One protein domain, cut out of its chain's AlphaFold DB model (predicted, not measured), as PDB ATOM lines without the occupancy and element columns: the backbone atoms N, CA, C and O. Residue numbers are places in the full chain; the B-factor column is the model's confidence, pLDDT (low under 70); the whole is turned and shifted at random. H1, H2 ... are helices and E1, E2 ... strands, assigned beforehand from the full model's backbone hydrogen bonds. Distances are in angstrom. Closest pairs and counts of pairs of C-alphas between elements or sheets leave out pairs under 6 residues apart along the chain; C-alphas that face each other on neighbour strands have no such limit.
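Overview. This is residues 8 to 209 of the 717 residues of an uncharacterized protein of Cohnella luojiensis (UniProt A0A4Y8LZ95). Two lobes are joined by one long helix, H5: the first lobe holds H2, H3 and H4, packed crosswise, with the small strand hairpin of E1 and E2, and the second holds the long helix H6 with H7, H8 and H9. Short H1 sits between the lobes, with H3 on one side and H6 on the other. The printed part has 202 residues, with nine named helices and two named strands in the order H1 H2 H3 H4 E1 E2 H5 H6 H7 H8 H9; the class is mostly helix, and E1 and E2 make an antiparallel sheet. It is only just loose, close to compact, with a radius of gyration of the C-alphas of 20.0 A and spans of 59 by 42 by 29 A.

Along the chain. H1, residues 8 to 13, begins at C-alpha 8, (200.380, 146.771, 196.164). H2 is residues 23 to 39, 24.2 A long; H3 is residues 45 to 56 and H4 residues 62 to 74. E1 is residues 78 to 81 and E2 residues 84 to 87. H5, residues 89 to 118, runs 42.4 A from C-alpha 89 at (177.873, 133.210, 190.179). H6, residues 127 to 157, is 45.1 A long. H7 is residues 168 to 174, H8 residues 180 to 194, 21.4 A long, and H9 residues 199 to 209, ending at (193.931, 157.770, 186.235).

Arrangement. H1 touches H3 (C-alphas of Ser 8 and Ile 55 closest, 5.6 A) and H6 (Leu 9 and Ser 142, 6.9 A). H2 touches H4 about perpendicular, at 86 degrees, with C-alphas 29 and 68 closest at 5.3 A, and H3 at 87 degrees, with C-alphas 35 and 52 at 6.0 A. E1 and E2 form a hairpin; N 79 and O 86 are 2.8 A apart, within hydrogen-bond range. Residues 43 to 44 pair antiparallel with residues 84 to 85 of E2. H5 touches H9 at a steep tilt of 56 degrees, opposite ways, C-alphas 109 and 201 being closest at 6.1 A. H6 touches H8, C-alphas 137 and 190 closest at 6.7 A. H7 and H8 form a helical hairpin, C-alphas 172 and 187 closest at 6.8 A. H3 and H5 are apart. Every O i to N i+4 pair is within hydrogen-bond range in H2, H3, H4, H5, H6, H7 and H9, against 1 of 2 in H1 and 10 of 11 in H8.

Size, cuts and confidence. The C-alphas farthest apart, of Lys 82 and His 121, are 60.3 A apart. The printed part has no cut and no long link. Mean pLDDT of the printed part is 78.4; 45 residues are under 70, among them 8 to 26 and 148 to 167.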
ATOM      1  N   SER A   8     201.699 146.150 196.010       43.44
ATOM      2  CA  SER A   8     200.380 146.771 196.164       43.44
ATOM      3  C   SER A   8     200.115 147.848 195.101       43.44
ATOM      4  O   SER A   8     199.006 147.929 194.581       43.44
ATOM      5  N   LEU A   9     201.143 148.597 194.683       45.94
ATOM      6  CA  LEU A   9     201.025 149.670 193.690       45.94
ATOM      7  C   LEU A   9     200.744 149.150 192.276       45.94
ATOM      8  O   LEU A   9     199.893 149.687 191.574       45.94
ATOM      9  N   ILE A  10     201.394 148.049 191.890       45.81
ATOM     10  CA  ILE A  10     201.112 147.353 190.624       45.81
ATOM     11  C   ILE A  10     199.707 146.739 190.674       45.81
ATOM     12  O   ILE A  10     198.951 146.811 189.710       45.81
ATOM     13  N   ARG A  11     199.312 146.179 191.823       50.94
ATOM     14  CA  ARG A  11     197.993 145.553 192.014       50.94
ATOM     15  C   ARG A  11     196.838 146.552 191.937       50.94
ATOM     16  O   ARG A  11     195.777 146.189 191.440       50.94
ATOM     17  N   LEU A  12     197.052 147.810 192.327       49.81
ATOM     18  CA  LEU A  12     196.071 148.891 192.166       49.81
ATOM     19  C   LEU A  12     195.796 149.236 190.692       49.81
ATOM     20  O   LEU A  12     194.659 149.552 190.347       49.81
ATOM     21  N   ALA A  13     196.771 149.083 189.789       47.03
ATOM     22  CA  ALA A  13     196.539 149.226 188.345       47.03
ATOM     23  C   ALA A  13     195.592 148.144 187.783       47.03
ATOM     24  O   ALA A  13     194.980 148.331 186.725       47.03
ATOM     25  N   HIS A  14     195.416 147.039 188.513       50.28
ATOM     26  CA  HIS A  14     194.496 145.947 188.191       50.28
ATOM     27  C   HIS A  14     193.156 146.031 188.933       50.28
ATOM     28  O   HIS A  14     192.324 145.147 188.757       50.28
ATOM     29  N   TYR A  15     192.906 147.093 189.708       63.09
ATOM     30  CA  TYR A  15     191.575 147.364 190.247       63.09
ATOM     31  C   TYR A  15     190.562 147.485 189.096       63.09
ATOM     32  O   TYR A  15     190.819 148.163 188.091       63.09
ATOM     33  N   VAL A  16     189.432 146.787 189.225       61.34
ATOM     34  CA  VAL A  16     188.337 146.815 188.252       61.34
ATOM     35  C   VAL A  16     187.093 147.362 188.948       61.34
ATOM     36  O   VAL A  16     186.536 146.661 189.798       61.34
ATOM     37  N   PRO A  17     186.665 148.596 188.622       63.31
ATOM     38  CA  PRO A  17     185.444 149.154 189.183       63.31
ATOM     39  C   PRO A  17     184.210 148.414 188.652       63.31
ATOM     40  O   PRO A  17     184.144 148.033 187.476       63.31
ATOM     41  N   PHE A  18     183.224 148.209 189.522       61.00
ATOM     42  CA  PHE A  18     181.904 147.696 189.172       61.00
ATOM     43  C   PHE A  18     180.969 148.908 189.017       61.00
ATOM     44  O   PHE A  18     181.070 149.890 189.744       61.00
ATOM     45  N   GLU A  19     180.126 148.923 187.985       56.34
ATOM     46  CA  GLU A  19     179.387 150.132 187.581       56.34
ATOM     47  C   GLU A  19     178.521 150.718 188.703       56.34
ATOM     48  O   GLU A  19     177.721 149.989 189.287       56.34
ATOM     49  N   SER A  20     178.627 152.035 188.959       46.84
ATOM     50  CA  SER A  20     177.547 152.890 189.508       46.84
ATOM     51  C   SER A  20     177.958 154.369 189.704       46.84
ATOM     52  O   SER A  20     179.135 154.726 189.663       46.84
ATOM     53  N   LEU A  21     176.936 155.231 189.841       41.34
ATOM     54  CA  LEU A  21     176.970 156.707 189.789       41.34
ATOM     55  C   LEU A  21     177.241 157.410 191.141       41.34
ATOM     56  O   LEU A  21     177.478 158.616 191.141       41.34
ATOM     57  N   ASP A  22     177.240 156.699 192.277       48.88
ATOM     58  CA  ASP A  22     177.584 157.263 193.599       48.88
ATOM     59  C   ASP A  22     179.018 156.888 194.005       48.88
ATOM     60  O   ASP A  22     179.263 155.863 194.641       48.88
ATOM     61  N   LEU A  23     179.995 157.693 193.587       54.69
ATOM     62  CA  LEU A  23     181.409 157.307 193.525       54.69
ATOM     63  C   LEU A  23     181.997 156.690 194.811       54.69
ATOM     64  O   LEU A  23     182.790 155.755 194.728       54.69
ATOM     65  N   ALA A  24     181.644 157.180 195.999       48.62
ATOM     66  CA  ALA A  24     182.315 156.772 197.237       48.62
ATOM     67  C   ALA A  24     181.733 155.492 197.857       48.62
ATOM     68  O   ALA A  24     182.483 154.618 198.297       48.62
ATOM     69  N   ALA A  25     180.403 155.359 197.888       55.09
ATOM     70  CA  ALA A  25     179.742 154.135 198.347       55.09
ATOM     71  C   ALA A  25     180.022 152.969 197.385       55.09
ATOM     72  O   ALA A  25     180.278 151.840 197.807       55.09
ATOM     73  N   THR A  26     180.072 153.272 196.090       68.25
ATOM     74  CA  THR A  26     180.295 152.291 195.024       68.25
ATOM     75  C   THR A  26     181.744 151.825 194.976       68.25
ATOM     76  O   THR A  26     181.988 150.626 194.904       68.25
ATOM     77  N   THR A  27     182.717 152.717 195.194       71.50
ATOM     78  CA  THR A  27     184.123 152.294 195.292       71.50
ATOM     79  C   THR A  27     184.377 151.400 196.514       71.50
ATOM     80  O   THR A  27     185.109 150.416 196.417       71.50
ATOM     81  N   LYS A  28     183.739 151.662 197.665       78.06
ATOM     82  CA  LYS A  28     183.836 150.776 198.845       78.06
ATOM     83  C   LYS A  28     183.278 149.379 198.555       78.06
ATOM     84  O   LYS A  28     183.924 148.384 198.889       78.06
ATOM     85  N   ASN A  29     182.131 149.309 197.880       83.56
ATOM     86  CA  ASN A  29     181.547 148.056 197.405       83.56
ATOM     87  C   ASN A  29     182.492 147.332 196.432       83.56
ATOM     88  O   ASN A  29     182.741 146.137 196.589       83.56
ATOM     89  N   ASP A  30     183.112 148.054 195.501       80.00
ATOM     90  CA  ASP A  30     184.071 147.491 194.552       80.00
ATOM     91  C   ASP A  30     185.308 146.903 195.230       80.00
ATOM     92  O   ASP A  30     185.793 145.857 194.800       80.00
ATOM     93  N   LEU A  31     185.833 147.533 196.286       81.19
ATOM     94  CA  LEU A  31     186.967 146.988 197.041       81.19
ATOM     95  C   LEU A  31     186.604 145.647 197.692       81.19
ATOM     96  O   LEU A  31     187.404 144.711 197.651       81.19
ATOM     97  N   VAL A  32     185.391 145.534 198.243       87.50
ATOM     98  CA  VAL A  32     184.867 144.277 198.800       87.50
ATOM     99  C   VAL A  32     184.706 143.223 197.701       87.50
ATOM    100  O   VAL A  32     185.181 142.097 197.865       87.50
ATOM    101  N   LEU A  33     184.110 143.582 196.558       87.19
ATOM    102  CA  LEU A  33     183.948 142.676 195.416       87.19
ATOM    103  C   LEU A  33     185.298 142.185 194.877       87.19
ATOM    104  O   LEU A  33     185.466 140.991 194.642       87.19
ATOM    105  N   ASN A  34     186.284 143.076 194.726       83.44
ATOM    106  CA  ASN A  34     187.629 142.728 194.263       83.44
ATOM    107  C   ASN A  34     188.355 141.818 195.266       83.44
ATOM    108  O   ASN A  34     188.980 140.843 194.853       83.44
ATOM    109  N   ALA A  35     188.240 142.074 196.574       85.81
ATOM    110  CA  ALA A  35     188.825 141.203 197.595       85.81
ATOM    111  C   ALA A  35     188.241 139.779 197.541       85.81
ATOM    112  O   ALA A  35     188.992 138.801 197.569       85.81
ATOM    113  N   LEU A  36     186.917 139.658 197.395       87.94
ATOM    114  CA  LEU A  36     186.238 138.367 197.243       87.94
ATOM    115  C   LEU A  36     186.583 137.673 195.914       87.94
ATOM    116  O   LEU A  36     186.756 136.454 195.885       87.94
ATOM    117  N   PHE A  37     186.710 138.433 194.823       86.25
ATOM    118  CA  PHE A  37     187.090 137.914 193.507       86.25
ATOM    119  C   PHE A  37     188.498 137.316 193.506       86.25
ATOM    120  O   PHE A  37     188.693 136.211 193.001       86.25
ATOM    121  N   ILE A  38     189.465 138.034 194.085       82.88
ATOM    122  CA  ILE A  38     190.875 137.625 194.114       82.88
ATOM    123  C   ILE A  38     191.061 136.374 194.970       82.88
ATOM    124  O   ILE A  38     191.772 135.458 194.560       82.88
ATOM    125  N   GLU A  39     190.428 136.320 196.143       84.56
ATOM    126  CA  GLU A  39     190.566 135.154 197.012       84.56
ATOM    127  C   GLU A  39     189.818 133.936 196.460       84.56
ATOM    128  O   GLU A  39     190.231 132.799 196.686       84.56
ATOM    129  N   ASN A  40     188.715 134.164 195.737       85.06
ATOM    130  CA  ASN A  40     187.885 133.116 195.146       85.06
ATOM    131  C   ASN A  40     187.422 132.057 196.174       85.06
ATOM    132  O   ASN A  40     187.236 130.881 195.855       85.06
ATOM    133  N   THR A  41     187.255 132.468 197.434       87.38
ATOM    134  CA  THR A  41     186.751 131.638 198.535       87.38
ATOM    135  C   THR A  41     185.863 132.467 199.466       87.38
ATOM    136  O   THR A  41     185.787 133.689 199.348       87.38
ATOM    137  N   ALA A  42     185.143 131.797 200.370       91.81
ATOM    138  CA  ALA A  42     184.242 132.463 201.300       91.81
ATOM    139  C   ALA A  42     185.011 133.081 202.482       91.81
ATOM    140  O   ALA A  42     185.663 132.355 203.245       91.81
ATOM    141  N   LEU A  43     184.877 134.397 202.657       93.88
ATOM    142  CA  LEU A  43     185.607 135.194 203.648       93.88
ATOM    143  C   LEU A  43     184.673 135.834 204.680       93.88
ATOM    144  O   LEU A  43     183.552 136.219 204.362       93.88
ATOM    145  N   THR A  44     185.147 135.980 205.912       94.69
ATOM    146  CA  THR A  44     184.515 136.799 206.958       94.69
ATOM    147  C   THR A  44     184.790 138.289 206.734       94.69
ATOM    148  O   THR A  44     185.738 138.659 206.043       94.69
ATOM    149  N   ALA A  45     184.007 139.174 207.360       92.69
ATOM    150  CA  ALA A  45     184.225 140.626 207.263       92.69
ATOM    151  C   ALA A  45     185.640 141.057 207.714       92.69
ATOM    152  O   ALA A  45     186.238 141.953 207.116       92.69
ATOM    153  N   THR A  46     186.204 140.390 208.727       93.06
ATOM    154  CA  THR A  46     187.573 140.642 209.206       93.06
ATOM    155  C   THR A  46     188.619 140.208 208.180       93.06
ATOM    156  O   THR A  46     189.526 140.979 207.876       93.06
ATOM    157  N   GLU A  47     188.463 139.020 207.587       92.88
ATOM    158  CA  GLU A  47     189.368 138.534 206.535       92.88
ATOM    159  C   GLU A  47     189.299 139.431 205.287       92.88
ATOM    160  O   GLU A  47     190.329 139.749 204.700       92.88
ATOM    161  N   ILE A  48     188.108 139.911 204.908       91.50
ATOM    162  CA  ILE A  48     187.940 140.868 203.800       91.50
ATOM    163  C   ILE A  48     188.699 142.165 204.094       91.50
ATOM    164  O   ILE A  48     189.437 142.648 203.237       91.50
ATOM    165  N   LYS A  49     188.569 142.711 205.311       90.25
ATOM    166  CA  LYS A  49     189.313 143.904 205.732       90.25
ATOM    167  C   LYS A  49     190.828 143.697 205.622       90.25
ATOM    168  O   LYS A  49     191.521 144.550 205.069       90.25
ATOM    169  N   GLU A  50     191.343 142.577 206.124       88.06
ATOM    170  CA  GLU A  50     192.771 142.246 206.046       88.06
ATOM    171  C   GLU A  50     193.245 142.118 204.592       88.06
ATOM    172  O   GLU A  50     194.302 142.639 204.238       88.06
ATOM    173  N   LYS A  51     192.440 141.496 203.722       85.12
ATOM    174  CA  LYS A  51     192.748 141.355 202.293       85.12
ATOM    175  C   LYS A  51     192.752 142.693 201.567       85.12
ATOM    176  O   LYS A  51     193.682 142.946 200.807       85.12
ATOM    177  N   ILE A  52     191.782 143.567 201.829       81.56
ATOM    178  CA  ILE A  52     191.766 144.929 201.278       81.56
ATOM    179  C   ILE A  52     193.023 145.690 201.726       81.56
ATOM    180  O   ILE A  52     193.699 146.300 200.897       81.56
ATOM    181  N   SER A  53     193.406 145.585 203.002       79.56
ATOM    182  CA  SER A  53     194.625 146.226 203.504       79.56
ATOM    183  C   SER A  53     195.898 145.656 202.874       79.56
ATOM    184  O   SER A  53     196.802 146.418 202.552       79.56
ATOM    185  N   MET A  54     195.988 144.338 202.687       75.88
ATOM    186  CA  MET A  54     197.187 143.671 202.167       75.88
ATOM    187  C   MET A  54     197.344 143.820 200.647       75.88
ATOM    188  O   MET A  54     198.454 143.966 200.142       75.88
ATOM    189  N   ILE A  55     196.246 143.710 199.900       66.62
ATOM    190  CA  ILE A  55     196.262 143.660 198.433       66.62
ATOM    191  C   ILE A  55     196.172 145.066 197.847       66.62
ATOM    192  O   ILE A  55     196.853 145.352 196.864       66.62
ATOM    193  N   LEU A  56     195.341 145.918 198.451       63.97
ATOM    194  CA  LEU A  56     194.964 147.222 197.907       63.97
ATOM    195  C   LEU A  56     195.522 148.381 198.742       63.97
ATOM    196  O   LEU A  56     195.454 149.519 198.302       63.97
ATOM    197  N   GLY A  57     196.083 148.126 199.931       65.62
ATOM    198  CA  GLY A  57     196.664 149.175 200.777       65.62
ATOM    199  C   GLY A  57     195.631 150.112 201.415       65.62
ATOM    200  O   GLY A  57     195.989 151.204 201.843       65.62
ATOM    201  N   CYS A  58     194.350 149.724 201.465       68.31
ATOM    202  CA  CYS A  58     193.272 150.509 202.080       68.31
ATOM    203  C   CYS A  58     192.970 150.020 203.501       68.31
ATOM    204  O   CYS A  58     192.714 148.835 203.705       68.31
ATOM    205  N   ASN A  59     192.894 150.934 204.472       73.50
ATOM    206  CA  ASN A  59     192.440 150.607 205.825       73.50
ATOM    207  C   ASN A  59     191.000 151.091 206.036       73.50
ATOM    208  O   ASN A  59     190.770 152.260 206.334       73.50
ATOM    209  N   LEU A  60     190.036 150.185 205.861       79.19
ATOM    210  CA  LEU A  60     188.620 150.443 206.124       79.19
ATOM    211  C   LEU A  60     188.237 149.945 207.522       79.19
ATOM    212  O   LEU A  60     188.719 148.910 207.996       79.19
ATOM    213  N   ASP A  61     187.359 150.672 208.207       83.44
ATOM    214  CA  ASP A  61     186.789 150.195 209.461       83.44
ATOM    215  C   ASP A  61     185.798 149.037 209.211       83.44
ATOM    216  O   ASP A  61     185.266 148.855 208.114       83.44
ATOM    217  N   LEU A  62     185.574 148.212 210.239       87.44
ATOM    218  CA  LEU A  62     184.745 147.009 210.108       87.44
ATOM    219  C   LEU A  62     183.270 147.349 209.825       87.44
ATOM    220  O   LEU A  62     182.592 146.588 209.140       87.44
ATOM    221  N   GLN A  63     182.778 148.489 210.326       86.69
ATOM    222  CA  GLN A  63     181.399 148.922 210.116       86.69
ATOM    223  C   GLN A  63     181.171 149.278 208.645       86.69
ATOM    224  O   GLN A  63     180.161 148.880 208.071       86.69
ATOM    225  N   THR A  64     182.131 149.959 208.017       84.25
ATOM    226  CA  THR A  64     182.107 150.262 206.583       84.25
ATOM    227  C   THR A  64     182.059 148.985 205.743       84.25
ATOM    228  O   THR A  64     181.214 148.878 204.856       84.25
ATOM    229  N   ILE A  65     182.896 147.986 206.054       89.31
ATOM    230  CA  ILE A  65     182.876 146.687 205.357       89.31
ATOM    231  C   ILE A  65     181.519 146.000 205.517       89.31
ATOM    232  O   ILE A  65     180.963 145.499 204.542       89.31
ATOM    233  N   GLN A  66     180.957 146.007 206.727       90.75
ATOM    234  CA  GLN A  66     179.669 145.374 206.994       90.75
ATOM    235  C   GLN A  66     178.514 146.071 206.259       90.75
ATOM    236  O   GLN A  66     177.645 145.396 205.713       90.75
ATOM    237  N   ASN A  67     178.523 147.404 206.191       89.44
ATOM    238  CA  ASN A  67     177.530 148.174 205.439       89.44
ATOM    239  C   ASN A  67     177.598 147.856 203.936       89.44
ATOM    240  O   ASN A  67     176.561 147.629 203.314       89.44
ATOM    241  N   SER A  68     178.808 147.779 203.370       89.25
ATOM    242  CA  SER A  68     179.015 147.381 201.973       89.25
ATOM    243  C   SER A  68     178.550 145.953 201.702       89.25
ATOM    244  O   SER A  68     177.880 145.708 200.706       89.25
ATOM    245  N   LEU A  69     178.848 145.005 202.594       92.31
ATOM    246  CA  LEU A  69     178.396 143.618 202.452       92.31
ATOM    247  C   LEU A  69     176.872 143.499 202.478       92.31
ATOM    248  O   LEU A  69     176.321 142.790 201.645       92.31
ATOM    249  N   ASN A  70     176.198 144.226 203.374       90.38
ATOM    250  CA  ASN A  70     174.735 144.242 203.426       90.38
ATOM    251  C   ASN A  70     174.147 144.764 202.104       90.38
ATOM    252  O   ASN A  70     173.323 144.085 201.501       90.38
ATOM    253  N   SER A  71     174.648 145.902 201.605       88.88
ATOM    254  CA  SER A  71     174.236 146.467 200.310       88.88
ATOM    255  C   SER A  71     174.462 145.486 199.155       88.88
ATOM    256  O   SER A  71     173.572 145.262 198.345       88.88
ATOM    257  N   LEU A  72     175.638 144.857 199.088       90.25
ATOM    258  CA  LEU A  72     175.981 143.907 198.027       90.25
ATOM    259  C   LEU A  72     175.160 142.611 198.090       90.25
ATOM    260  O   LEU A  72     174.957 141.956 197.062       90.25
ATOM    261  N   THR A  73     174.720 142.212 199.283       90.88
ATOM    262  CA  THR A  73     173.801 141.086 199.464       90.88
ATOM    263  C   THR A  73     172.381 141.452 199.045       90.88
ATOM    264  O   THR A  73     171.757 140.654 198.345       90.88
ATOM    265  N   ASP A  74     171.910 142.659 199.366       88.94
ATOM    266  CA  ASP A  74     170.615 143.173 198.897       88.94
ATOM    267  C   ASP A  74     170.564 143.242 197.356       88.94
ATOM    268  O   ASP A  74     169.571 142.850 196.738       88.94
ATOM    269  N   ASP A  75     171.682 143.615 196.724       86.31
ATOM    270  CA  ASP A  75     171.839 143.673 195.265       86.31
ATOM    271  C   ASP A  75     172.073 142.297 194.599       86.31
ATOM    272  O   ASP A  75     172.225 142.203 193.380       86.31
ATOM    273  N   ASN A  76     172.092 141.197 195.365       87.56
ATOM    274  CA  ASN A  76     172.387 139.832 194.895       87.56
ATOM    275  C   ASN A  76     173.768 139.665 194.215       87.56
ATOM    276  O   ASN A  76     173.999 138.733 193.430       87.56
ATOM    277  N   LEU A  77     174.720 140.548 194.523       87.12
ATOM    278  CA  LEU A  77     176.101 140.475 194.039       87.12
ATOM    279  C   LEU A  77     176.965 139.575 194.933       87.12
ATOM    280  O   LEU A  77     177.876 138.899 194.446       87.12
ATOM    281  N   VAL A  78     176.639 139.511 196.226       91.50
ATOM    282  CA  VAL A  78     177.327 138.697 197.235       91.50
ATOM    283  C   VAL A  78     176.329 137.793 197.953       91.50
ATOM    284  O   VAL A  78     175.302 138.244 198.449       91.50
ATOM    285  N   THR A  79     176.662 136.511 198.068       91.75
ATOM    286  CA  THR A  79     175.897 135.530 198.837       91.75
ATOM    287  C   THR A  79     176.519 135.354 200.218       91.75
ATOM    288  O   THR A  79     177.722 135.108 200.340       91.75
ATOM    289  N   GLN A  80     175.694 135.412 201.261       92.62
ATOM    290  CA  GLN A  80     176.104 135.138 202.634       92.62
ATOM    291  C   GLN A  80     175.737 133.705 203.046       92.62
ATOM    292  O   GLN A  80     174.623 133.236 202.821       92.62
ATOM    293  N   SER A  81     176.668 133.015 203.704       89.00
ATOM    294  CA  SER A  81     176.423 131.751 204.398       89.00
ATOM    295  C   SER A  81     177.064 131.812 205.780       89.00
ATOM    296  O   SER A  81     178.288 131.834 205.908       89.00
ATOM    297  N   LYS A  82     176.228 131.848 206.826       87.94
ATOM    298  CA  LYS A  82     176.642 132.136 208.212       87.94
ATOM    299  C   LYS A  82     177.354 133.497 208.312       87.94
ATOM    300  O   LYS A  82     176.755 134.523 208.014       87.94
ATOM    301  N   ASP A  83     178.609 133.505 208.740       89.38
ATOM    302  CA  ASP A  83     179.490 134.660 208.912       89.38
ATOM    303  C   ASP A  83     180.422 134.895 207.712       89.38
ATOM    304  O   ASP A  83     181.274 135.784 207.760       89.38
ATOM    305  N   LYS A  84     180.266 134.113 206.636       92.75
ATOM    306  CA  LYS A  84     181.108 134.183 205.441       92.75
ATOM    307  C   LYS A  84     180.348 134.675 204.217       92.75
ATOM    308  O   LYS A  84     179.176 134.352 204.022       92.75
ATOM    309  N   TYR A  85     181.067 135.389 203.364       94.94
ATOM    310  CA  TYR A  85     180.575 136.036 202.156       94.94
ATOM    311  C   TYR A  85     181.349 135.528 200.943       94.94
ATOM    312  O   TYR A  85     182.558 135.299 201.019       94.94
ATOM    313  N   VAL A  86     180.656 135.337 199.824       94.12
ATOM    314  CA  VAL A  86     181.236 134.926 198.539       94.12
ATOM    315  C   VAL A  86     180.502 135.622 197.397       94.12
ATOM    316  O   VAL A  86     179.324 135.942 197.527       94.12
ATOM    317  N   LEU A  87     181.170 135.851 196.268       90.31
ATOM    318  CA  LEU A  87     180.510 136.398 195.081       90.31
ATOM    319  C   LEU A  87     179.404 135.466 194.577       90.31
ATOM    320  O   LEU A  87     179.563 134.243 194.550       90.31
ATOM    321  N   SER A  88     178.301 136.052 194.113       90.12
ATOM    322  CA  SER A  88     177.300 135.313 193.352       90.12
ATOM    323  C   SER A  88     177.883 134.862 192.006       90.12
ATOM    324  O   SER A  88     178.796 135.485 191.458       90.12
ATOM    325  N   PHE A  89     177.359 133.770 191.438       88.31
ATOM    326  CA  PHE A  89     177.873 133.210 190.179       88.31
ATOM    327  C   PHE A  89     177.848 134.223 189.019       88.31
ATOM    328  O   PHE A  89     178.793 134.295 188.227       88.31
ATOM    329  N   ASN A  90     176.786 135.030 188.943       84.44
ATOM    330  CA  ASN A  90     176.637 136.065 187.922       84.44
ATOM    331  C   ASN A  90     177.667 137.183 188.116       84.44
ATOM    332  O   ASN A  90     178.317 137.580 187.150       84.44
ATOM    333  N   CYS A  91     177.869 137.639 189.358       85.44
ATOM    334  CA  CYS A  91     178.862 138.664 189.669       85.44
ATOM    335  C   CYS A  91     180.286 138.176 189.367       85.44
ATOM    336  O   CYS A  91     181.049 138.877 188.707       85.44
ATOM    337  N   TYR A  92     180.627 136.947 189.767       86.31
ATOM    338  CA  TYR A  92     181.932 136.352 189.475       86.31
ATOM    339  C   TYR A  92     182.197 136.261 187.966       86.31
ATOM    340  O   TYR A  92     183.260 136.664 187.495       86.31
ATOM    341  N   SER A  93     181.219 135.769 187.198       83.88
ATOM    342  CA  SER A  93     181.322 135.657 185.737       83.88
ATOM    343  C   SER A  93     181.512 137.021 185.068       83.88
ATOM    344  O   SER A  93     182.367 137.164 184.193       83.88
ATOM    345  N   LEU A  94     180.765 138.034 185.516       82.06
ATOM    346  CA  LEU A  94     180.870 139.399 185.006       82.06
ATOM    347  C   LEU A  94     182.236 140.024 185.325       82.06
ATOM    348  O   LEU A  94     182.882 140.565 184.430       82.06
ATOM    349  N   MET A  95     182.712 139.900 186.568       80.94
ATOM    350  CA  MET A  95     184.035 140.393 186.968       80.94
ATOM    351  C   MET A  95     185.150 139.700 186.189       80.94
ATOM    352  O   MET A  95     186.045 140.370 185.680       80.94
ATOM    353  N   LYS A  96     185.072 138.376 186.019       83.75
ATOM    354  CA  LYS A  96     186.042 137.618 185.221       83.75
ATOM    355  C   LYS A  96     186.084 138.106 183.771       83.75
ATOM    356  O   LYS A  96     187.175 138.284 183.231       83.75
ATOM    357  N   SER A  97     184.922 138.353 183.160       81.75
ATOM    358  CA  SER A  97     184.835 138.918 181.807       81.75
ATOM    359  C   SER A  97     185.496 140.295 181.735       81.75
ATOM    360  O   SER A  97     186.359 140.500 180.888       81.75
ATOM    361  N   LYS A  98     185.165 141.205 182.665       79.00
ATOM    362  CA  LYS A  98     185.741 142.559 182.717       79.00
ATOM    363  C   LYS A  98     187.260 142.540 182.928       79.00
ATOM    364  O   LYS A  98     187.976 143.243 182.227       79.00
ATOM    365  N   VAL A  99     187.771 141.709 183.842       77.56
ATOM    366  CA  VAL A  99     189.221 141.537 184.064       77.56
ATOM    367  C   VAL A  99     189.919 141.035 182.798       77.56
ATOM    368  O   VAL A  99     190.987 141.535 182.455       77.56
ATOM    369  N   THR A 100     189.312 140.080 182.089       80.75
ATOM    370  CA  THR A 100     189.878 139.537 180.842       80.75
ATOM    371  C   THR A 100     189.907 140.592 179.736       80.75
ATOM    372  O   THR A 100     190.932 140.757 179.083       80.75
ATOM    373  N   GLU A 101     188.814 141.337 179.553       81.81
ATOM    374  CA  GLU A 101     188.706 142.402 178.551       81.81
ATOM    375  C   GLU A 101     189.707 143.534 178.811       81.81
ATOM    376  O   GLU A 101     190.434 143.941 177.907       81.81
ATOM    377  N   VAL A 102     189.793 144.003 180.061       77.69
ATOM    378  CA  VAL A 102     190.756 145.038 180.456       77.69
ATOM    379  C   VAL A 102     192.184 144.538 180.255       77.69
ATOM    380  O   VAL A 102     192.999 145.277 179.715       77.69
ATOM    381  N   GLY A 103     192.496 143.295 180.638       77.50
ATOM    382  CA  GLY A 103     193.825 142.714 180.435       77.50
ATOM    383  C   GLY A 103     194.225 142.646 178.958       77.50
ATOM    384  O   GLY A 103     195.310 143.101 178.608       77.50
ATOM    385  N   ALA A 104     193.330 142.156 178.095       84.75
ATOM    386  CA  ALA A 104     193.573 142.068 176.655       84.75
ATOM    387  C   ALA A 104     193.786 143.450 176.019       84.75
ATOM    388  O   ALA A 104     194.737 143.638 175.266       84.75
ATOM    389  N   PHE A 105     192.956 144.434 176.381       85.38
ATOM    390  CA  PHE A 105     193.111 145.810 175.908       85.38
ATOM    391  C   PHE A 105     194.450 146.419 176.346       85.38
ATOM    392  O   PHE A 105     195.143 147.034 175.544       85.38
ATOM    393  N   GLN A 106     194.847 146.241 177.611       83.62
ATOM    394  CA  GLN A 106     196.131 146.752 178.105       83.62
ATOM    395  C   GLN A 106     197.319 146.140 177.354       83.62
ATOM    396  O   GLN A 106     198.275 146.849 177.045       83.62
ATOM    397  N   GLU A 107     197.266 144.841 177.060       85.69
ATOM    398  CA  GLU A 107     198.312 144.156 176.304       85.69
ATOM    399  C   GLU A 107     198.389 144.667 174.860       85.69
ATOM    400  O   GLU A 107     199.477 145.033 174.419       85.69
ATOM    401  N   GLU A 108     197.243 144.811 174.186       89.81
ATOM    402  CA  GLU A 108     197.128 145.368 172.830       89.81
ATOM    403  C   GLU A 108     197.752 146.769 172.730       89.81
ATOM    404  O   GLU A 108     198.651 146.986 171.921       89.81
ATOM    405  N   VAL A 109     197.376 147.704 173.614       90.00
ATOM    406  CA  VAL A 109     197.912 149.082 173.594       90.00
ATOM    407  C   VAL A 109     199.433 149.115 173.751       90.00
ATOM    408  O   VAL A 109     200.123 149.906 173.103       90.00
ATOM    409  N   ILE A 110     199.967 148.277 174.638       88.69
ATOM    410  CA  ILE A 110     201.403 148.225 174.902       88.69
ATOM    411  C   ILE A 110     202.145 147.579 173.727       88.69
ATOM    412  O   ILE A 110     203.238 148.031 173.376       88.69
ATOM    413  N   GLU A 111     201.580 146.542 173.110       89.25
ATOM    414  CA  GLU A 111     202.145 145.921 171.912       89.25
ATOM    415  C   GLU A 111     202.153 146.868 170.715       89.25
ATOM    416  O   GLU A 111     203.192 146.993 170.061       89.25
ATOM    417  N   ASP A 112     201.056 147.585 170.481       90.06
ATOM    418  CA  ASP A 112     200.955 148.608 169.440       90.06
ATOM    419  C   ASP A 112     202.011 149.692 169.645       90.06
ATOM    420  O   ASP A 112     202.789 149.987 168.738       90.06
ATOM    421  N   TRP A 113     202.141 150.223 170.863       91.62
ATOM    422  CA  TRP A 113     203.171 151.214 171.172       91.62
ATOM    423  C   TRP A 113     204.593 150.699 170.895       91.62
ATOM    424  O   TRP A 113     205.398 151.400 170.274       91.62
ATOM    425  N   ILE A 114     204.915 149.462 171.287       88.81
ATOM    426  CA  ILE A 114     206.227 148.863 170.996       88.81
ATOM    427  C   ILE A 114     206.450 148.733 169.486       88.81
ATOM    428  O   ILE A 114     207.537 149.049 168.994       88.81
ATOM    429  N   ASN A 115     205.447 148.251 168.756       87.19
ATOM    430  CA  ASN A 115     205.553 147.982 167.327       87.19
ATOM    431  C   ASN A 115     205.613 149.264 166.488       87.19
ATOM    432  O   ASN A 115     206.367 149.311 165.519       87.19
ATOM    433  N   GLU A 116     204.863 150.294 166.871       86.50
ATOM    434  CA  GLU A 116     204.726 151.536 166.107       86.50
ATOM    435  C   GLU A 116     205.720 152.624 166.525       86.50
ATOM    436  O   GLU A 116     206.165 153.399 165.683       86.50
ATOM    437  N   SER A 117     206.088 152.707 167.809       83.81
ATOM    438  CA  SER A 117     206.939 153.798 168.319       83.81
ATOM    439  C   SER A 117     208.386 153.358 168.538       83.81
ATOM    440  O   SER A 117     209.317 154.068 168.153       83.81
ATOM    441  N   ILE A 118     208.597 152.162 169.098       85.81
ATOM    442  CA  ILE A 118     209.935 151.707 169.506       85.81
ATOM    443  C   ILE A 118     210.660 150.989 168.364       85.81
ATOM    444  O   ILE A 118     211.723 151.440 167.934       85.81
ATOM    445  N   LYS A 119     210.100 149.890 167.841       84.38
ATOM    446  CA  LYS A 119     210.764 149.040 166.833       84.38
ATOM    447  C   LYS A 119     211.240 149.781 165.571       84.38
ATOM    448  O   LYS A 119     212.316 149.430 165.088       84.38
ATOM    449  N   PRO A 120     210.538 150.807 165.040       81.31
ATOM    450  CA  PRO A 120     211.011 151.537 163.859       81.31
ATOM    451  C   PRO A 120     212.295 152.341 164.098       81.31
ATOM    452  O   PRO A 120     213.026 152.624 163.153       81.31
ATOM    453  N   HIS A 121     212.570 152.706 165.352       77.75
ATOM    454  CA  HIS A 121     213.708 153.543 165.733       77.75
ATOM    455  C   HIS A 121     214.809 152.753 166.462       77.75
ATOM    456  O   HIS A 121     215.952 153.207 166.509       77.75
ATOM    457  N   PHE A 122     214.481 151.577 167.008       74.88
ATOM    458  CA  PHE A 122     215.367 150.748 167.827       74.88
ATOM    459  C   PHE A 122     215.220 149.266 167.429       74.88
ATOM    460  O   PHE A 122     214.403 148.531 167.979       74.88
ATOM    461  N   VAL A 123     216.003 148.837 166.432       65.75
ATOM    462  CA  VAL A 123     215.822 147.562 165.700       65.75
ATOM    463  C   VAL A 123     216.339 146.321 166.462       65.75
ATOM    464  O   VAL A 123     215.988 145.200 166.108       65.75
ATOM    465  N   GLU A 124     217.123 146.492 167.532       72.31
ATOM    466  CA  GLU A 124     217.887 145.406 168.184       72.31
ATOM    467  C   GLU A 124     217.407 145.014 169.597       72.31
ATOM    468  O   GLU A 124     218.201 144.520 170.389       72.31
ATOM    469  N   LEU A 125     216.135 145.229 169.953       79.75
ATOM    470  CA  LEU A 125     215.643 144.853 171.289       79.75
ATOM    471  C   LEU A 125     215.227 143.380 171.359       79.75
ATOM    472  O   LEU A 125     214.376 142.935 170.581       79.75
ATOM    473  N   ASP A 126     215.770 142.634 172.323       84.06
ATOM    474  CA  ASP A 126     215.341 141.256 172.586       84.06
ATOM    475  C   ASP A 126     214.015 141.187 173.384       84.06
ATOM    476  O   ASP A 126     213.483 142.187 173.878       84.06
ATOM    477  N   SER A 127     213.429 139.991 173.509       84.50
ATOM    478  CA  SER A 127     212.149 139.814 174.218       84.50
ATOM    479  C   SER A 127     212.229 140.140 175.714       84.50
ATOM    480  O   SER A 127     211.231 140.539 176.317       84.50
ATOM    481  N   VAL A 128     213.406 139.991 176.318       86.06
ATOM    482  CA  VAL A 128     213.656 140.265 177.735       86.06
ATOM    483  C   VAL A 128     213.761 141.771 177.973       86.06
ATOM    484  O   VAL A 128     213.230 142.278 178.960       86.06
ATOM    485  N   GLU A 129     214.405 142.490 177.062       86.88
ATOM    486  CA  GLU A 129     214.514 143.944 177.031       86.88
ATOM    487  C   GLU A 129     213.159 144.609 176.791       86.88
ATOM    488  O   GLU A 129     212.801 145.541 177.511       86.88
ATOM    489  N   ILE A 130     212.367 144.081 175.852       86.31
ATOM    490  CA  ILE A 130     210.990 144.533 175.624       86.31
ATOM    491  C   ILE A 130     210.155 144.346 176.892       86.31
ATOM    492  O   ILE A 130     209.489 145.284 177.327       86.31
ATOM    493  N   SER A 131     210.213 143.166 177.516       86.25
ATOM    494  CA  SER A 131     209.507 142.911 178.777       86.25
ATOM    495  C   SER A 131     209.949 143.883 179.879       86.25
ATOM    496  O   SER A 131     209.120 144.496 180.548       86.25
ATOM    497  N   SER A 132     211.260 144.128 179.994       86.25
ATOM    498  CA  SER A 132     211.812 145.096 180.947       86.25
ATOM    499  C   SER A 132     211.273 146.512 180.717       86.25
ATOM    500  O   SER A 132     210.957 147.189 181.693       86.25
ATOM    501  N   LEU A 133     211.147 146.957 179.460       87.88
ATOM    502  CA  LEU A 133     210.591 148.272 179.121       87.88
ATOM    503  C   LEU A 133     209.109 148.388 179.482       87.88
ATOM    504  O   LEU A 133     208.702 149.451 179.955       87.88
ATOM    505  N   LYS A 134     208.322 147.320 179.273       87.69
ATOM    506  CA  LYS A 134     206.902 147.264 179.665       87.69
ATOM    507  C   LYS A 134     206.759 147.439 181.178       87.69
ATOM    508  O   LYS A 134     206.053 148.337 181.634       87.69
ATOM    509  N   ASP A 135     207.491 146.637 181.950       84.44
ATOM    510  CA  ASP A 135     207.450 146.673 183.416       84.44
ATOM    511  C   ASP A 135     207.877 148.043 183.966       84.44
ATOM    512  O   ASP A 135     207.274 148.574 184.903       84.44
ATOM    513  N   GLN A 136     208.908 148.642 183.368       87.31
ATOM    514  CA  GLN A 136     209.415 149.959 183.753       87.31
ATOM    515  C   GLN A 136     208.466 151.098 183.367       87.31
ATOM    516  O   GLN A 136     208.380 152.061 184.125       87.31
ATOM    517  N   LEU A 137     207.711 150.993 182.264       87.94
ATOM    518  CA  LEU A 137     206.682 151.979 181.914       87.94
ATOM    519  C   LEU A 137     205.569 151.985 182.968       87.94
ATOM    520  O   LEU A 137     205.165 153.046 183.439       87.94
ATOM    521  N   ILE A 138     205.111 150.805 183.394       82.56
ATOM    522  CA  ILE A 138     204.086 150.686 184.441       82.56
ATOM    523  C   ILE A 138     204.602 151.273 185.764       82.56
ATOM    524  O   ILE A 138     203.881 152.014 186.436       82.56
ATOM    525  N   GLN A 139     205.859 150.996 186.126       81.06
ATOM    526  CA  GLN A 139     206.488 151.581 187.315       81.06
ATOM    527  C   GLN A 139     206.628 153.101 187.204       81.06
ATOM    528  O   GLN A 139     206.292 153.808 188.150       81.06
ATOM    529  N   PHE A 140     207.065 153.605 186.048       84.81
ATOM    530  CA  PHE A 140     207.169 155.032 185.762       84.81
ATOM    531  C   PHE A 140     205.827 155.738 185.970       84.81
ATOM    532  O   PHE A 140     205.751 156.678 186.758       84.81
ATOM    533  N   LEU A 141     204.762 155.245 185.326       79.88
ATOM    534  CA  LEU A 141     203.414 155.802 185.452       79.88
ATOM    535  C   LEU A 141     202.923 155.753 186.903       79.88
ATOM    536  O   LEU A 141     202.382 156.735 187.404       79.88
ATOM    537  N   SER A 142     203.163 154.643 187.606       74.56
ATOM    538  CA  SER A 142     202.755 154.481 189.006       74.56
ATOM    539  C   SER A 142     203.450 155.485 189.932       74.56
ATOM    540  O   SER A 142     202.783 156.157 190.718       74.56
ATOM    541  N   ILE A 143     204.777 155.624 189.826       75.00
ATOM    542  CA  ILE A 143     205.555 156.581 190.632       75.00
ATOM    543  C   ILE A 143     205.107 158.006 190.326       75.00
ATOM    544  O   ILE A 143     204.893 158.791 191.248       75.00
ATOM    545  N   LEU A 144     204.923 158.318 189.043       76.25
ATOM    546  CA  LEU A 144     204.465 159.619 188.591       76.25
ATOM    547  C   LEU A 144     203.099 159.960 189.212       76.25
ATOM    548  O   LEU A 144     202.972 160.976 189.891       76.25
ATOM    549  N   PHE A 145     202.089 159.096 189.073       72.50
ATOM    550  CA  PHE A 145     200.755 159.361 189.624       72.50
ATOM    551  C   PHE A 145     200.736 159.466 191.153       72.50
ATOM    552  O   PHE A 145     200.061 160.347 191.686       72.50
ATOM    553  N   LEU A 146     201.494 158.629 191.868       69.69
ATOM    554  CA  LEU A 146     201.609 158.720 193.328       69.69
ATOM    555  C   LEU A 146     202.281 160.006 193.777       69.69
ATOM    556  O   LEU A 146     201.804 160.641 194.712       69.69
ATOM    557  N   HIS A 147     203.383 160.384 193.126       70.69
ATOM    558  CA  HIS A 147     204.078 161.625 193.434       70.69
ATOM    559  C   HIS A 147     203.131 162.813 193.256       70.69
ATOM    560  O   HIS A 147     203.040 163.668 194.131       70.69
ATOM    561  N   HIS A 148     202.333 162.807 192.190       67.75
ATOM    562  CA  HIS A 148     201.318 163.830 191.981       67.75
ATOM    563  C   HIS A 148     200.185 163.806 193.008       67.75
ATOM    564  O   HIS A 148     199.772 164.870 193.469       67.75
ATOM    565  N   GLY A 149     199.703 162.632 193.419       63.84
ATOM    566  CA  GLY A 149     198.725 162.514 194.505       63.84
ATOM    567  C   GLY A 149     199.270 163.028 195.843       63.84
ATOM    568  O   GLY A 149     198.602 163.801 196.527       63.84
ATOM    569  N   ALA A 150     200.510 162.666 196.181       63.38
ATOM    570  CA  ALA A 150     201.203 163.138 197.375       63.38
ATOM    571  C   ALA A 150     201.427 164.655 197.338       63.38
ATOM    572  O   ALA A 150     201.172 165.327 198.334       63.38
ATOM    573  N   ALA A 151     201.812 165.203 196.183       61.38
ATOM    574  CA  ALA A 151     201.965 166.639 196.010       61.38
ATOM    575  C   ALA A 151     200.636 167.386 196.190       61.38
ATOM    576  O   ALA A 151     200.583 168.425 196.842       61.38
ATOM    577  N   SER A 152     199.542 166.813 195.685       63.53
ATOM    578  CA  SER A 152     198.194 167.366 195.858       63.53
ATOM    579  C   SER A 152     197.777 167.386 197.332       63.53
ATOM    580  O   SER A 152     197.234 168.380 197.807       63.53
ATOM    581  N   LYS A 153     198.065 166.310 198.075       63.78
ATOM    582  CA  LYS A 153     197.809 166.232 199.519       63.78
ATOM    583  C   LYS A 153     198.632 167.270 200.287       63.78
ATOM    584  O   LYS A 153     198.084 167.992 201.116       63.78
ATOM    585  N   ALA A 154     199.921 167.368 199.977       64.06
ATOM    586  CA  ALA A 154     200.825 168.311 200.618       64.06
ATOM    587  C   ALA A 154     200.385 169.769 200.411       64.06
ATOM    588  O   ALA A 154     200.420 170.555 201.352       64.06
ATOM    589  N   LEU A 155     199.857 170.107 199.227       63.97
ATOM    590  CA  LEU A 155     199.254 171.417 198.959       63.97
ATOM    591  C   LEU A 155     197.996 171.690 199.800       63.97
ATOM    592  O   LEU A 155     197.740 172.837 200.151       63.97
ATOM    593  N   ILE A 156     197.201 170.671 200.132       65.62
ATOM    594  CA  ILE A 156     195.998 170.832 200.966       65.62
ATOM    595  C   ILE A 156     196.375 171.014 202.444       65.62
ATOM    596  O   ILE A 156     195.791 171.861 203.127       65.62
ATOM    597  N   GLU A 157     197.344 170.232 202.925       63.62
ATOM    598  CA  GLU A 157     197.764 170.177 204.334       63.62
ATOM    599  C   GLU A 157     198.913 171.143 204.684       63.62
ATOM    600  O   GLU A 157     199.301 171.219 205.848       63.62
ATOM    601  N   ASN A 158     199.426 171.897 203.701       61.31
ATOM    602  CA  ASN A 158     200.629 172.732 203.811       61.31
ATOM    603  C   ASN A 158     201.842 171.949 204.346       61.31
ATOM    604  O   ASN A 158     202.619 172.437 205.168       61.31
ATOM    605  N   GLU A 159     201.996 170.700 203.896       59.78
ATOM    606  CA  GLU A 159     203.217 169.939 204.140       59.78
ATOM    607  C   GLU A 159     204.281 170.409 203.141       59.78
ATOM    608  O   GLU A 159     204.075 170.371 201.928       59.78
ATOM    609  N   LEU A 160     205.437 170.848 203.644       51.62
ATOM    610  CA  LEU A 160     206.602 171.129 202.811       51.62
ATOM    611  C   LEU A 160     207.010 169.846 202.077       51.62
ATOM    612  O   LEU A 160     207.622 168.949 202.666       51.62
ATOM    613  N   LEU A 161     206.722 169.761 200.778       49.50
ATOM    614  CA  LEU A 161     207.415 168.809 199.924       49.50
ATOM    615  C   LEU A 161     208.868 169.263 199.870       49.50
ATOM    616  O   LEU A 161     209.204 170.287 199.285       49.50
ATOM    617  N   THR A 162     209.756 168.492 200.484       45.03
ATOM    618  CA  THR A 162     211.199 168.767 200.454       45.03
ATOM    619  C   THR A 162     211.803 168.658 199.048       45.03
ATOM    620  O   THR A 162     212.993 168.904 198.890       45.03
ATOM    621  N   ASP A 163     211.008 168.273 198.043       45.62
ATOM    622  CA  ASP A 163     211.449 168.021 196.677       45.62
ATOM    623  C   ASP A 163     210.347 168.408 195.667       45.62
ATOM    624  O   ASP A 163     209.661 167.567 195.091       45.62
ATOM    625  N   ASP A 164     210.161 169.716 195.465       45.34
ATOM    626  CA  ASP A 164     209.264 170.303 194.447       45.34
ATOM    627  C   ASP A 164     209.668 169.968 192.992       45.34
ATOM    628  O   ASP A 164     209.008 170.378 192.037       45.34
ATOM    629  N   ASN A 165     210.771 169.237 192.804       48.72
ATOM    630  CA  ASN A 165     211.442 169.037 191.525       48.72
ATOM    631  C   ASN A 165     211.760 167.568 191.245       48.72
ATOM    632  O   ASN A 165     212.810 167.290 190.673       48.72
ATOM    633  N   LEU A 166     210.888 166.616 191.590       53.12
ATOM    634  CA  LEU A 166     211.039 165.267 191.041       53.12
ATOM    635  C   LEU A 166     210.715 165.334 189.544       53.12
ATOM    636  O   LEU A 166     209.573 165.193 189.105       53.12
ATOM    637  N   SER A 167     211.737 165.660 188.753       66.12
ATOM    638  CA  SER A 167     211.610 165.748 187.314       66.12
ATOM    639  C   SER A 167     211.289 164.354 186.787       66.12
ATOM    640  O   SER A 167     211.681 163.335 187.360       66.12
ATOM    641  N   THR A 168     210.581 164.272 185.664       71.81
ATOM    642  CA  THR A 168     210.365 162.983 184.993       71.81
ATOM    643  C   THR A 168     211.686 162.270 184.713       71.81
ATOM    644  O   THR A 168     211.734 161.043 184.753       71.81
ATOM    645  N   ASN A 169     212.770 163.029 184.523       75.00
ATOM    646  CA  ASN A 169     214.118 162.485 184.463       75.00
ATOM    647  C   ASN A 169     214.528 161.820 185.776       75.00
ATOM    648  O   ASN A 169     214.988 160.693 185.706       75.00
ATOM    649  N   ASP A 170     214.322 162.425 186.943       78.06
ATOM    650  CA  ASP A 170     214.679 161.814 188.235       78.06
ATOM    651  C   ASP A 170     213.901 160.517 188.496       78.06
ATOM    652  O   ASP A 170     214.469 159.533 188.975       78.06
ATOM    653  N   ILE A 171     212.621 160.470 188.101       81.06
ATOM    654  CA  ILE A 171     211.828 159.232 188.150       81.06
ATOM    655  C   ILE A 171     212.475 158.173 187.260       81.06
ATOM    656  O   ILE A 171     212.729 157.065 187.725       81.06
ATOM    657  N   ILE A 172     212.783 158.508 186.005       84.88
ATOM    658  CA  ILE A 172     213.417 157.578 185.062       84.88
ATOM    659  C   ILE A 172     214.795 157.147 185.581       84.88
ATOM    660  O   ILE A 172     215.119 155.966 185.563       84.88
ATOM    661  N   GLU A 173     215.599 158.058 186.122       84.00
ATOM    662  CA  GLU A 173     216.903 157.760 186.722       84.00
ATOM    663  C   GLU A 173     216.801 156.764 187.890       84.00
ATOM    664  O   GLU A 173     217.731 155.985 188.098       84.00
ATOM    665  N   SER A 174     215.668 156.736 188.602       83.00
ATOM    666  CA  SER A 174     215.415 155.800 189.706       83.00
ATOM    667  C   SER A 174     214.977 154.390 189.274       83.00
ATOM    668  O   SER A 174     214.992 153.472 190.098       83.00
ATOM    669  N   LEU A 175     214.595 154.189 188.006       85.19
ATOM    670  CA  LEU A 175     214.095 152.901 187.519       85.19
ATOM    671  C   LEU A 175     215.238 151.897 187.275       85.19
ATOM    672  O   LEU A 175     216.312 152.270 186.794       85.19
ATOM    673  N   PRO A 176     215.020 150.595 187.549       84.69
ATOM    674  CA  PRO A 176     216.061 149.575 187.449       84.69
ATOM    675  C   PRO A 176     216.300 149.136 185.992       84.69
ATOM    676  O   PRO A 176     215.907 148.038 185.588       84.69
ATOM    677  N   PHE A 177     216.938 149.988 185.183       82.62
ATOM    678  CA  PHE A 177     217.312 149.665 183.801       82.62
ATOM    679  C   PHE A 177     218.464 148.661 183.724       82.62
ATOM    680  O   PHE A 177     219.471 148.788 184.416       82.62
ATOM    681  N   ARG A 178     218.335 147.679 182.822       79.75
ATOM    682  CA  ARG A 178     219.371 146.662 182.572       79.75
ATOM    683  C   ARG A 178     220.506 147.162 181.677       79.75
ATOM    684  O   ARG A 178     221.600 146.611 181.729       79.75
ATOM    685  N   SER A 179     220.258 148.192 180.864       81.88
ATOM    686  CA  SER A 179     221.250 148.784 179.967       81.88
ATOM    687  C   SER A 179     221.026 150.288 179.786       81.88
ATOM    688  O   SER A 179     219.925 150.808 179.991       81.88
ATOM    689  N   GLN A 180     222.082 150.995 179.374       83.56
ATOM    690  CA  GLN A 180     222.008 152.428 179.080       83.56
ATOM    691  C   GLN A 180     221.126 152.721 177.855       83.56
ATOM    692  O   GLN A 180     220.459 153.753 177.816       83.56
ATOM    693  N   SER A 181     221.071 151.805 176.885       82.81
ATOM    694  CA  SER A 181     220.209 151.920 175.705       82.81
ATOM    695  C   SER A 181     218.729 151.963 176.093       82.81
ATOM    696  O   SER A 181     218.011 152.858 175.654       82.81
ATOM    697  N   LEU A 182     218.291 151.076 176.996       85.81
ATOM    698  CA  LEU A 182     216.912 151.076 177.504       85.81
ATOM    699  C   LEU A 182     216.555 152.381 178.216       85.81
ATOM    700  O   LEU A 182     215.452 152.898 178.058       85.81
ATOM    701  N   LYS A 183     217.510 152.951 178.949       86.56
ATOM    702  CA  LYS A 183     217.329 154.231 179.631       86.56
ATOM    703  C   LYS A 183     217.164 155.397 178.655       86.56
ATOM    704  O   LYS A 183     216.343 156.279 178.893       86.56
ATOM    705  N   ILE A 184     217.917 155.408 177.552       84.75
ATOM    706  CA  ILE A 184     217.775 156.415 176.486       84.75
ATOM    707  C   ILE A 184     216.399 156.296 175.821       84.75
ATOM    708  O   ILE A 184     215.731 157.311 175.628       84.75
ATOM    709  N   ILE A 185     215.960 155.066 175.533       87.12
ATOM    710  CA  ILE A 185     214.624 154.796 174.988       87.12
ATOM    711  C   ILE A 185     213.558 155.316 175.953       87.12
ATOM    712  O   ILE A 185     212.704 156.093 175.544       87.12
ATOM    713  N   ALA A 186     213.643 154.977 177.242       87.19
ATOM    714  CA  ALA A 186     212.680 155.415 178.249       87.19
ATOM    715  C   ALA A 186     212.588 156.944 178.377       87.19
ATOM    716  O   ALA A 186     211.485 157.488 178.378       87.19
ATOM    717  N   LYS A 187     213.727 157.655 178.409       84.31
ATOM    718  CA  LYS A 187     213.762 159.132 178.470       84.31
ATOM    719  C   LYS A 187     212.985 159.802 177.344       84.31
ATOM    720  O   LYS A 187     212.421 160.872 177.549       84.31
ATOM    721  N   LYS A 188     212.966 159.186 176.164       83.06
ATOM    722  CA  LYS A 188     212.250 159.706 175.002       83.06
ATOM    723  C   LYS A 188     210.814 159.184 174.951       83.06
ATOM    724  O   LYS A 188     209.865 159.960 174.950       83.06
ATOM    725  N   GLU A 189     210.655 157.868 174.921       87.44
ATOM    726  CA  GLU A 189     209.396 157.217 174.569       87.44
ATOM    727  C   GLU A 189     208.367 157.249 175.707       87.44
ATOM    728  O   GLU A 189     207.177 157.295 175.419       87.44
ATOM    729  N   TYR A 190     208.763 157.307 176.987       89.31
ATOM    730  CA  TYR A 190     207.784 157.401 178.087       89.31
ATOM    731  C   TYR A 190     207.080 158.762 178.111       89.31
ATOM    732  O   TYR A 190     205.880 158.844 178.373       89.31
ATOM    733  N   LEU A 191     207.810 159.834 177.793       81.94
ATOM    734  CA  LEU A 191     207.239 161.176 177.676       81.94
ATOM    735  C   LEU A 191     206.329 161.286 176.447       81.94
ATOM    736  O   LEU A 191     205.256 161.881 176.530       81.94
ATOM    737  N   LEU A 192     206.723 160.669 175.329       82.50
ATOM    738  CA  LEU A 192     205.884 160.588 174.131       82.50
ATOM    739  C   LEU A 192     204.625 159.743 174.365       82.50
ATOM    740  O   LEU A 192     203.555 160.118 173.892       82.50
ATOM    741  N   PHE A 193     204.725 158.659 175.140       87.44
ATOM    742  CA  PHE A 193     203.579 157.841 175.534       87.44
ATOM    743  C   PHE A 193     202.563 158.660 176.343       87.44
ATOM    744  O   PHE A 193     201.379 158.663 176.014       87.44
ATOM    745  N   LEU A 194     203.026 159.423 177.342       82.25
ATOM    746  CA  LEU A 194     202.180 160.332 178.128       82.25
ATOM    747  C   LEU A 194     201.514 161.421 177.276       82.25
ATOM    748  O   LEU A 194     200.364 161.769 177.522       82.25
ATOM    749  N   GLY A 195     202.242 161.978 176.306       75.81
ATOM    750  CA  GLY A 195     201.765 163.040 175.416       75.81
ATOM    751  C   GLY A 195     201.024 162.553 174.169       75.81
ATOM    752  O   GLY A 195     200.752 163.362 173.279       75.81
ATOM    753  N   SER A 196     200.730 161.255 174.063       80.56
ATOM    754  CA  SER A 196     200.214 160.659 172.832       80.56
ATOM    755  C   SER A 196     198.813 161.161 172.465       80.56
ATOM    756  O   SER A 196     197.928 161.354 173.305       80.56
ATOM    757  N   THR A 197     198.582 161.344 171.165       76.38
ATOM    758  CA  THR A 197     197.252 161.603 170.593       76.38
ATOM    759  C   THR A 197     196.555 160.323 170.129       76.38
ATOM    760  O   THR A 197     195.445 160.397 169.610       76.38
ATOM    761  N   ASN A 198     197.184 159.150 170.287       83.00
ATOM    762  CA  ASN A 198     196.567 157.862 169.970       83.00
ATOM    763  C   ASN A 198     195.404 157.592 170.944       83.00
ATOM    764  O   ASN A 198     195.591 157.600 172.162       83.00
ATOM    765  N   ALA A 199     194.209 157.340 170.401       85.19
ATOM    766  CA  ALA A 199     192.985 157.158 171.182       85.19
ATOM    767  C   ALA A 199     193.055 155.967 172.154       85.19
ATOM    768  O   ALA A 199     192.547 156.061 173.270       85.19
ATOM    769  N   ASN A 200     193.721 154.873 171.773       86.38
ATOM    770  CA  ASN A 200     193.869 153.691 172.622       86.38
ATOM    771  C   ASN A 200     194.838 153.955 173.783       86.38
ATOM    772  O   ASN A 200     194.522 153.624 174.926       86.38
ATOM    773  N   ILE A 201     195.969 154.625 173.521       87.25
ATOM    774  CA  ILE A 201     196.905 155.054 174.578       87.25
ATOM    775  C   ILE A 201     196.218 156.035 175.535       87.25
ATOM    776  O   ILE A 201     196.346 155.892 176.751       87.25
ATOM    777  N   ARG A 202     195.436 156.989 175.013       83.62
ATOM    778  CA  ARG A 202     194.659 157.922 175.846       83.62
ATOM    779  C   ARG A 202     193.664 157.197 176.739       83.62
ATOM    780  O   ARG A 202     193.720 157.364 177.952       83.62
ATOM    781  N   ARG A 203     192.849 156.310 176.167       82.00
ATOM    782  CA  ARG A 203     191.900 155.489 176.926       82.00
ATOM    783  C   ARG A 203     192.598 154.630 177.988       82.00
ATOM    784  O   ARG A 203     192.081 154.485 179.092       82.00
ATOM    785  N   TYR A 204     193.772 154.076 177.689       84.38
ATOM    786  CA  TYR A 204     194.582 153.343 178.666       84.38
ATOM    787  C   TYR A 204     195.017 154.239 179.837       84.38
ATOM    788  O   TYR A 204     194.819 153.878 180.999       84.38
ATOM    789  N   LEU A 205     195.553 155.430 179.554       82.94
ATOM    790  CA  LEU A 205     195.963 156.390 180.581       82.94
ATOM    791  C   LEU A 205     194.773 156.893 181.415       82.94
ATOM    792  O   LEU A 205     194.889 156.992 182.637       82.94
ATOM    793  N   GLU A 206     193.623 157.153 180.788       77.06
ATOM    794  CA  GLU A 206     192.376 157.535 181.465       77.06
ATOM    795  C   GLU A 206     191.928 156.459 182.452       77.06
ATOM    796  O   GLU A 206     191.633 156.775 183.603       77.06
ATOM    797  N   GLN A 207     191.954 155.183 182.047       75.56
ATOM    798  CA  GLN A 207     191.621 154.063 182.931       75.56
ATOM    799  C   GLN A 207     192.564 153.984 184.136       75.56
ATOM    800  O   GLN A 207     192.108 153.738 185.252       75.56
ATOM    801  N   LEU A 208     193.871 154.198 183.952       74.25
ATOM    802  CA  LEU A 208     194.822 154.218 185.072       74.25
ATOM    803  C   LEU A 208     194.533 155.372 186.043       74.25
ATOM    804  O   LEU A 208     194.543 155.194 187.262       74.25
ATOM    805  N   ILE A 209     194.233 156.544 185.495       73.06
ATOM    806  CA  ILE A 209     193.931 157.770 186.235       73.06
ATOM    807  C   ILE A 209     192.621 157.664 187.003       73.06
ATOM    808  O   ILE A 209     192.546 158.130 188.142       73.06
TER     809      ILE A 209